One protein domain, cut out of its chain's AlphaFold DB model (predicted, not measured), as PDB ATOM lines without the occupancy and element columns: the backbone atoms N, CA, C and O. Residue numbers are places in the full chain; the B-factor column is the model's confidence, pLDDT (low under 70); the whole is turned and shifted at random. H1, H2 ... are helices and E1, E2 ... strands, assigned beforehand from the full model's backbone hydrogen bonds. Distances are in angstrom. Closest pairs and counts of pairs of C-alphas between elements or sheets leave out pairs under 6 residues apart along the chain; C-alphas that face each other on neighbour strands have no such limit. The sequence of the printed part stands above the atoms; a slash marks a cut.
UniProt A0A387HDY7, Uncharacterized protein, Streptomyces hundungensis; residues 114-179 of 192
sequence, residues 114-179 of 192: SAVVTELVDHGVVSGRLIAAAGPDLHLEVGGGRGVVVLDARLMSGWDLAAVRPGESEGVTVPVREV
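AT A GLANCE: This is residues 114 to 179 of the 192 residues of an uncharacterized protein of Streptomyces hundungensis (UniProt A0A387HDY7). A single twisted sheet of five strands makes a wall, with the long loops 118 to 128 and 157 to 175 over one face and the other face bare; the short helix H1 sits at the end of E4. The printed part has 66 residues, with E1, E2, E3, E4, H1 and E5 along the chain. The mixed sheet has the order E2, E3, E4, E1, E5. The class is mostly strand, though just 29 residues are in named elements. The whole is compact, with a radius of gyration of the C-alphas of 11.1 A and spans of 30 by 29 by 19 A.

HOW THE PARTS SIT: Begin at inner strand E4, residues 147 to 152. Beside it is E3, residues 137 to 142, antiparallel at 149 degrees, with N 138 and O 151 2.8 A apart. E2, residues 129 to 134, is an edge strand antiparallel to E3, with N 131 and O 139 at 2.9 A. E2, E3 and E4 form a meander, each strand the antiparallel neighbour of the one before; E2 and E3 are a hairpin, as are E3 and E4. On the other side of E4 find E1, residues 114 to 117, parallel to it at 26 degrees, with N 114 and O 148 at 2.8 A. Edge strand E5, residues 176 to 178, is antiparallel to E1, with N 177 and O 116 at 2.8 A. The sheet is only just strongly twisted, its C-alphas lying up to 4.3 A off the best plane. H1, residues 153 to 156, is only just on the sheet, with 5 pairs of C-alphas within 10 A, and only grazes it with residues 153 to 155. H1 is too short for an O i to N i+4 pair; its one O i to N i+3 pair is within hydrogen-bond range.

IN THESE COORDINATES: Find C-alpha 114 at (82.410, 160.327, 122.154), where E1 begins. E4 runs 16.5 A from C-alpha 147 to C-alpha 152; E2 and E3 each measure 15.0 A. E5 ends at C-alpha 178, (88.330, 160.580, 122.376).

THE WHOLE: The C-alphas of Gly 135 and Gly 167 are the two farthest apart, at 31.3 A. The printed part has no cut. The links E1 to E2 and H1 to E5 are long. Look for pLDDT under 70 at residues 165 to 169.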
ATOM      1  N   SER A 114      81.470 160.345 121.034       93.81
ATOM      2  CA  SER A 114      82.410 160.327 122.154       93.81
ATOM      3  C   SER A 114      83.820 159.973 121.702       93.81
ATOM      4  O   SER A 114      84.773 160.476 122.275       93.81
ATOM      5  N   ALA A 115      83.974 159.170 120.646       94.88
ATOM      6  CA  ALA A 115      85.283 158.761 120.156       94.88
ATOM      7  C   ALA A 115      85.294 158.479 118.647       94.88
ATOM      8  O   ALA A 115      84.259 158.288 118.003       94.88
ATOM      9  N   VAL A 116      86.495 158.440 118.076       96.44
ATOM     10  CA  VAL A 116      86.753 158.066 116.682       96.44
ATOM     11  C   VAL A 116      87.791 156.952 116.659       96.44
ATOM     12  O   VAL A 116      88.871 157.128 117.218       96.44
ATOM     13  N   VAL A 117      87.500 155.843 115.980       97.12
ATOM     14  CA  VAL A 117      88.474 154.767 115.741       97.12
ATOM     15  C   VAL A 117      89.647 155.306 114.924       97.12
ATOM     16  O   VAL A 117      89.442 155.944 113.887       97.12
ATOM     17  N   THR A 118      90.873 155.078 115.395       96.44
ATOM     18  CA  THR A 118      92.091 155.539 114.709       96.44
ATOM     19  C   THR A 118      92.694 154.467 113.819       96.44
ATOM     20  O   THR A 118      93.225 154.794 112.761       96.44
ATOM     21  N   GLU A 119      92.576 153.203 114.217       95.81
ATOM     22  CA  GLU A 119      93.062 152.049 113.467       95.81
ATOM     23  C   GLU A 119      92.266 150.792 113.833       95.81
ATOM     24  O   GLU A 119      91.654 150.722 114.899       95.81
ATOM     25  N   LEU A 120      92.270 149.811 112.931       95.88
ATOM     26  CA  LEU A 120      91.824 148.449 113.208       95.88
ATOM     27  C   LEU A 120      93.066 147.581 113.426       95.88
ATOM     28  O   LEU A 120      94.095 147.810 112.790       95.88
ATOM     29  N   VAL A 121      92.973 146.621 114.342       94.19
ATOM     30  CA  VAL A 121      94.087 145.760 114.761       94.19
ATOM     31  C   VAL A 121      93.622 144.313 114.859       94.19
ATOM     32  O   VAL A 121      92.430 144.058 115.055       94.19
ATOM     33  N   ASP A 122      94.561 143.373 114.759       91.38
ATOM     34  CA  ASP A 122      94.266 141.947 114.880       91.38
ATOM     35  C   ASP A 122      93.574 141.650 116.210       91.38
ATOM     36  O   ASP A 122      93.956 142.165 117.262       91.38
ATOM     37  N   HIS A 123      92.526 140.826 116.149       87.00
ATOM     38  CA  HIS A 123      91.666 140.484 117.290       87.00
ATOM     39  C   HIS A 123      90.960 141.684 117.958       87.00
ATOM     40  O   HIS A 123      90.310 141.525 118.994       87.00
ATOM     41  N   GLY A 124      91.051 142.876 117.366       90.56
ATOM     42  CA  GLY A 124      90.319 144.059 117.779       90.56
ATOM     43  C   GLY A 124      88.833 143.946 117.450       90.56
ATOM     44  O   GLY A 124      88.439 143.372 116.437       90.56
ATOM     45  N   VAL A 125      87.996 144.524 118.307       90.75
ATOM     46  CA  VAL A 125      86.545 144.524 118.143       90.75
ATOM     47  C   VAL A 125      86.042 145.954 118.051       90.75
ATOM     48  O   VAL A 125      86.419 146.815 118.847       90.75
ATOM     49  N   VAL A 126      85.166 146.186 117.077       92.31
ATOM     50  CA  VAL A 126      84.313 147.368 116.978       92.31
ATOM     51  C   VAL A 126      82.896 146.862 116.752       92.31
ATOM     52  O   VAL A 126      82.552 146.441 115.650       92.31
ATOM     53  N   SER A 127      82.080 146.870 117.799       91.38
ATOM     54  CA  SER A 127      80.692 146.421 117.736       91.38
ATOM     55  C   SER A 127      79.740 147.454 118.329       91.38
ATOM     56  O   SER A 127      80.052 148.160 119.289       91.38
ATOM     57  N   GLY A 128      78.570 147.564 117.711       91.62
ATOM     58  CA  GLY A 128      77.541 148.517 118.089       91.62
ATOM     59  C   GLY A 128      76.432 148.583 117.049       91.62
ATOM     60  O   GLY A 128      76.522 147.998 115.968       91.62
ATOM     61  N   ARG A 129      75.375 149.317 117.377       93.44
ATOM     62  CA  ARG A 129      74.250 149.560 116.475       93.44
ATOM     63  C   ARG A 129      74.604 150.694 115.517       93.44
ATOM     64  O   ARG A 129      74.892 151.799 115.964       93.44
ATOM     65  N   LEU A 130      74.553 150.450 114.209       95.56
ATOM     66  CA  LEU A 130      74.694 151.519 113.217       95.56
ATOM     67  C   LEU A 130      73.469 152.438 113.284       95.56
ATOM     68  O   LEU A 130      72.358 152.007 112.980       95.56
ATOM     69  N   ILE A 131      73.677 153.690 113.691       97.00
ATOM     70  CA  ILE A 131      72.602 154.684 113.838       97.00
ATOM     71  C   ILE A 131      72.667 155.797 112.789       97.00
ATOM     72  O   ILE A 131      71.649 156.420 112.512       97.00
ATOM     73  N   ALA A 132      73.839 156.030 112.191       97.62
ATOM     74  CA  ALA A 132      74.012 156.989 111.105       97.62
ATOM     75  C   ALA A 132      75.193 156.611 110.207       97.62
ATOM     76  O   ALA A 132      76.170 156.011 110.664       97.62
ATOM     77  N   ALA A 133      75.127 156.999 108.937       96.88
ATOM     78  CA  ALA A 133      76.206 156.818 107.972       96.88
ATOM     79  C   ALA A 133      76.257 158.016 107.020       96.88
ATOM     80  O   ALA A 133      75.270 158.320 106.361       96.88
ATOM     81  N   ALA A 134      77.398 158.705 106.932       95.19
ATOM     82  CA  ALA A 134      77.542 159.877 106.068       95.19
ATOM     83  C   ALA A 134      78.929 159.948 105.414       95.19
ATOM     84  O   ALA A 134      79.923 160.339 106.031       95.19
ATOM     85  N   GLY A 135      78.992 159.645 104.115       93.19
ATOM     86  CA  GLY A 135      80.267 159.449 103.430       93.19
ATOM     87  C   GLY A 135      80.967 158.197 103.974       93.19
ATOM     88  O   GLY A 135      80.313 157.164 104.082       93.19
ATOM     89  N   PRO A 136      82.261 158.251 104.333       94.19
ATOM     90  CA  PRO A 136      82.942 157.102 104.919       94.19
ATOM     91  C   PRO A 136      82.656 156.924 106.419       94.19
ATOM     92  O   PRO A 136      83.125 155.955 106.997       94.19
ATOM     93  N   ASP A 137      81.947 157.846 107.072       96.25
ATOM     94  CA  ASP A 137      81.767 157.811 108.524       96.25
ATOM     95  C   ASP A 137      80.558 156.954 108.902       96.25
ATOM     96  O   ASP A 137      79.430 157.282 108.533       96.25
ATOM     97  N   LEU A 138      80.801 155.897 109.677       96.69
ATOM     98  CA  LEU A 138      79.796 155.051 110.312       96.69
ATOM     99  C   LEU A 138      79.692 155.429 111.791       96.69
ATOM    100  O   LEU A 138      80.685 155.377 112.514       96.69
ATOM    101  N   HIS A 139      78.503 155.806 112.249       97.25
ATOM    102  CA  HIS A 139      78.233 156.139 113.645       97.25
ATOM    103  C   HIS A 139      77.600 154.938 114.340       97.25
ATOM    104  O   HIS A 139      76.472 154.548 114.029       97.25
ATOM    105  N   LEU A 140      78.340 154.365 115.282       96.38
ATOM    106  CA  LEU A 140      77.950 153.179 116.024       96.38
ATOM    107  C   LEU A 140      77.563 153.588 117.440       96.38
ATOM    108  O   LEU A 140      78.377 154.156 118.166       96.38
ATOM    109  N   GLU A 141      76.334 153.300 117.845       95.06
ATOM    110  CA  GLU A 141      75.966 153.328 119.252       95.06
ATOM    111  C   GLU A 141      76.529 152.077 119.929       95.06
ATOM    112  O   GLU A 141      76.150 150.947 119.612       95.06
ATOM    113  N   VAL A 142      77.469 152.300 120.841       92.00
ATOM    114  CA  VAL A 142      78.204 151.254 121.543       92.00
ATOM    115  C   VAL A 142      77.592 151.037 122.925       92.00
ATOM    116  O   VAL A 142      77.304 151.996 123.651       92.00
ATOM    117  N   GLY A 143      77.421 149.767 123.298       84.06
ATOM    118  CA  GLY A 143      76.950 149.358 124.622       84.06
ATOM    119  C   GLY A 143      77.881 149.784 125.768       84.06
ATOM    120  O   GLY A 143      78.949 150.364 125.568       84.06
ATOM    121  N   GLY A 144      77.461 149.518 127.009       78.88
ATOM    122  CA  GLY A 144      78.287 149.783 128.197       78.88
ATOM    123  C   GLY A 144      78.507 151.268 128.521       78.88
ATOM    124  O   GLY A 144      79.454 151.607 129.222       78.88
ATOM    125  N   GLY A 145      77.659 152.168 128.009       79.69
ATOM    126  CA  GLY A 145      77.711 153.603 128.322       79.69
ATOM    127  C   GLY A 145      78.781 154.400 127.567       79.69
ATOM    128  O   GLY A 145      78.945 155.590 127.831       79.69
ATOM    129  N   ARG A 146      79.486 153.786 126.604       83.50
ATOM    130  CA  ARG A 146      80.508 154.462 125.785       83.50
ATOM    131  C   ARG A 146      79.920 155.495 124.813       83.50
ATOM    132  O   ARG A 146      80.618 156.430 124.425       83.50
ATOM    133  N   GLY A 147      78.640 155.380 124.464       92.12
ATOM    134  CA  GLY A 147      77.955 156.327 123.584       92.12
ATOM    135  C   GLY A 147      78.258 156.070 122.107       92.12
ATOM    136  O   GLY A 147      78.369 154.920 121.690       92.12
ATOM    137  N   VAL A 148      78.359 157.133 121.304       95.56
ATOM    138  CA  VAL A 148      78.535 157.016 119.848       95.56
ATOM    139  C   VAL A 148      80.016 157.021 119.470       95.56
ATOM    140  O   VAL A 148      80.712 158.010 119.684       95.56
ATOM    141  N   VAL A 149      80.484 155.949 118.833       96.38
ATOM    142  CA  VAL A 149      81.836 155.845 118.270       96.38
ATOM    143  C   VAL A 149      81.764 155.926 116.750       96.38
ATOM    144  O   VAL A 149      80.909 155.299 116.127       96.38
ATOM    145  N   VAL A 150      82.663 156.699 116.139       97.19
ATOM    146  CA  VAL A 150      82.743 156.807 114.677       97.19
ATOM    147  C   VAL A 150      83.828 155.891 114.124       97.19
ATOM    148  O   VAL A 150      84.996 156.017 114.497       97.19
ATOM    149  N   LEU A 151      83.447 155.024 113.186       97.00
ATOM    150  CA  LEU A 151      84.346 154.213 112.369       97.00
ATOM    151  C   LEU A 151      84.426 154.800 110.956       97.00
ATOM    152  O   LEU A 151      83.412 154.992 110.291       97.00
ATOM    153  N   ASP A 152      85.639 155.079 110.485       95.69
ATOM    154  CA  ASP A 152      85.878 155.430 109.085       95.69
ATOM    155  C   ASP A 152      85.934 154.144 108.253       95.69
ATOM    156  O   ASP A 152      86.882 153.371 108.373       95.69
ATOM    157  N   ALA A 153      84.939 153.919 107.396       94.62
ATOM    158  CA  ALA A 153      84.790 152.707 106.594       94.62
ATOM    159  C   ALA A 153      86.000 152.414 105.692       94.62
ATOM    160  O   ALA A 153      86.197 151.284 105.260       94.62
ATOM    161  N   ARG A 154      86.858 153.406 105.426       93.38
ATOM    162  CA  ARG A 154      88.100 153.186 104.672       93.38
ATOM    163  C   ARG A 154      89.107 152.344 105.451       93.38
ATOM    164  O   ARG A 154      89.847 151.593 104.820       93.38
ATOM    165  N   LEU A 155      89.104 152.427 106.787       95.25
ATOM    166  CA  LEU A 155      89.937 151.587 107.655       95.25
ATOM    167  C   LEU A 155      89.571 150.104 107.548       95.25
ATOM    168  O   LEU A 155      90.405 149.263 107.843       95.25
ATOM    169  N   MET A 156      88.354 149.785 107.098       94.31
ATOM    170  CA  MET A 156      87.850 148.411 107.002       94.31
ATOM    171  C   MET A 156      88.403 147.644 105.796       94.31
ATOM    172  O   MET A 156      88.164 146.448 105.662       94.31
ATOM    173  N   SER A 157      89.131 148.310 104.899       93.88
ATOM    174  CA  SER A 157      89.719 147.656 103.728       93.88
ATOM    175  C   SER A 157      90.707 146.575 104.176       93.88
ATOM    176  O   SER A 157      91.689 146.885 104.844       93.88
ATOM    177  N   GLY A 158      90.450 145.323 103.793       92.75
ATOM    178  CA  GLY A 158      91.276 144.173 104.180       92.75
ATOM    179  C   GLY A 158      90.896 143.511 105.510       92.75
ATOM    180  O   GLY A 158      91.561 142.555 105.888       92.75
ATOM    181  N   TRP A 159      89.840 143.976 106.187       92.94
ATOM    182  CA  TRP A 159      89.321 143.371 107.416       92.94
ATOM    183  C   TRP A 159      88.014 142.625 107.162       92.94
ATOM    184  O   TRP A 159      87.152 143.097 106.416       92.94
ATOM    185  N   ASP A 160      87.840 141.488 107.831       87.25
ATOM    186  CA  ASP A 160      86.605 140.716 107.764       87.25
ATOM    187  C   ASP A 160      85.522 141.300 108.678       87.25
ATOM    188  O   ASP A 160      85.766 141.689 109.822       87.25
ATOM    189  N   LEU A 161      84.285 141.302 108.182       88.12
ATOM    190  CA  LEU A 161      83.099 141.564 108.990       88.12
ATOM    191  C   LEU A 161      82.567 140.243 109.546       88.12
ATOM    192  O   LEU A 161      81.966 139.451 108.821       88.12
ATOM    193  N   ALA A 162      82.768 140.023 110.843       84.62
ATOM    194  CA  ALA A 162      82.242 138.866 111.558       84.62
ATOM    195  C   ALA A 162      81.021 139.246 112.407       84.62
ATOM    196  O   ALA A 162      80.962 140.325 113.000       84.62
ATOM    197  N   ALA A 163      80.048 138.338 112.496       79.31
ATOM    198  CA  ALA A 163      78.968 138.474 113.464       79.31
ATOM    199  C   ALA A 163      79.533 138.332 114.884       79.31
ATOM    200  O   ALA A 163      80.243 137.368 115.173       79.31
ATOM    201  N   VAL A 164      79.187 139.264 115.772       71.19
ATOM    202  CA  VAL A 164      79.499 139.143 117.202       71.19
ATOM    203  C   VAL A 164      78.678 137.985 117.761       71.19
ATOM    204  O   VAL A 164      77.452 137.978 117.626       71.19
ATOM    205  N   ARG A 165      79.329 136.980 118.357       69.00
ATOM    206  CA  ARG A 165      78.589 135.893 119.002       69.00
ATOM    207  C   ARG A 165      77.955 136.403 120.298       69.00
ATOM    208  O   ARG A 165      78.583 137.193 121.001       69.00
ATOM    209  N   PRO A 166      76.746 135.942 120.661       60.56
ATOM    210  CA  PRO A 166      76.146 136.282 121.947       60.56
ATOM    211  C   PRO A 166      77.113 135.968 123.101       60.56
ATOM    212  O   PRO A 166      77.516 134.817 123.264       60.56
ATOM    213  N   GLY A 167      77.496 136.981 123.883       60.56
ATOM    214  CA  GLY A 167      78.428 136.844 125.012       60.56
ATOM    215  C   GLY A 167      79.923 137.011 124.688       60.56
ATOM    216  O   GLY A 167      80.727 136.996 125.618       60.56
ATOM    217  N   GLU A 168      80.312 137.194 123.422       61.91
ATOM    218  CA  GLU A 168      81.657 137.661 123.045       61.91
ATOM    219  C   GLU A 168      81.721 139.199 123.075       61.91
ATOM    220  O   GLU A 168      80.704 139.870 122.918       61.91
ATOM    221  N   SER A 169      82.923 139.738 123.315       60.38
ATOM    222  CA  SER A 169      83.250 141.146 123.583       60.38
ATOM    223  C   SER A 169      82.404 142.170 122.815       60.38
ATOM    224  O   SER A 169      82.760 142.605 121.722       60.38
ATOM    225  N   GLU A 170      81.311 142.620 123.422       72.31
ATOM    226  CA  GLU A 170      80.615 143.821 122.980       72.31
ATOM    227  C   GLU A 170      81.480 145.047 123.289       72.31
ATOM    228  O   GLU A 170      82.151 145.120 124.322       72.31
ATOM    229  N   GLY A 171      81.469 146.034 122.397       82.94
ATOM    230  CA  GLY A 171      82.187 147.282 122.598       82.94
ATOM    231  C   GLY A 171      83.285 147.555 121.579       82.94
ATOM    232  O   GLY A 171      83.247 147.118 120.429       82.94
ATOM    233  N   VAL A 172      84.257 148.356 122.016       91.88
ATOM    234  CA  VAL A 172      85.356 148.859 121.190       91.88
ATOM    235  C   VAL A 172      86.670 148.612 121.919       91.88
ATOM    236  O   VAL A 172      86.925 149.257 122.939       91.88
ATOM    237  N   THR A 173      87.480 147.685 121.406       92.31
ATOM    238  CA  THR A 173      88.804 147.324 121.954       92.31
ATOM    239  C   THR A 173      89.966 147.810 121.090       92.31
ATOM    240  O   THR A 173      91.121 147.704 121.497       92.31
ATOM    241  N   VAL A 174      89.673 148.362 119.913       94.62
ATOM    242  CA  VAL A 174      90.673 148.990 119.043       94.62
ATOM    243  C   VAL A 174      91.069 150.380 119.556       94.62
ATOM    244  O   VAL A 174      90.308 150.999 120.310       94.62
ATOM    245  N   PRO A 175      92.223 150.916 119.125       96.38
ATOM    246  CA  PRO A 175      92.618 152.278 119.449       96.38
ATOM    247  C   PRO A 175      91.592 153.309 118.965       96.38
ATOM    248  O   PRO A 175      91.113 153.296 117.824       96.38
ATOM    249  N   VAL A 176      91.258 154.226 119.869       96.19
ATOM    250  CA  VAL A 176      90.335 155.328 119.619       96.19
ATOM    251  C   VAL A 176      90.952 156.640 120.066       96.19
ATOM    252  O   VAL A 176      91.729 156.706 121.016       96.19
ATOM    253  N   ARG A 177      90.541 157.714 119.401       95.19
ATOM    254  CA  ARG A 177      90.755 159.082 119.851       95.19
ATOM    255  C   ARG A 177      89.454 159.615 120.424       95.19
ATOM    256  O   ARG A 177      88.471 159.738 119.689       95.19
ATOM    257  N   GLU A 178      89.468 159.952 121.707       93.38
ATOM    258  CA  GLU A 178      88.330 160.580 122.376       93.38
ATOM    259  C   GLU A 178      88.036 161.956 121.752       93.38
ATOM    260  O   GLU A 178      88.930 162.705 121.338       93.38
ATOM    261  N   VAL A 179      86.751 162.268 121.640       87.56
ATOM    262  CA  VAL A 179      86.224 163.556 121.205       87.56
ATOM    263  C   VAL A 179      85.815 164.297 122.475       87.56
ATOM    264  O   VAL A 179      84.900 163.845 123.162       87.56
TER     265      VAL A 179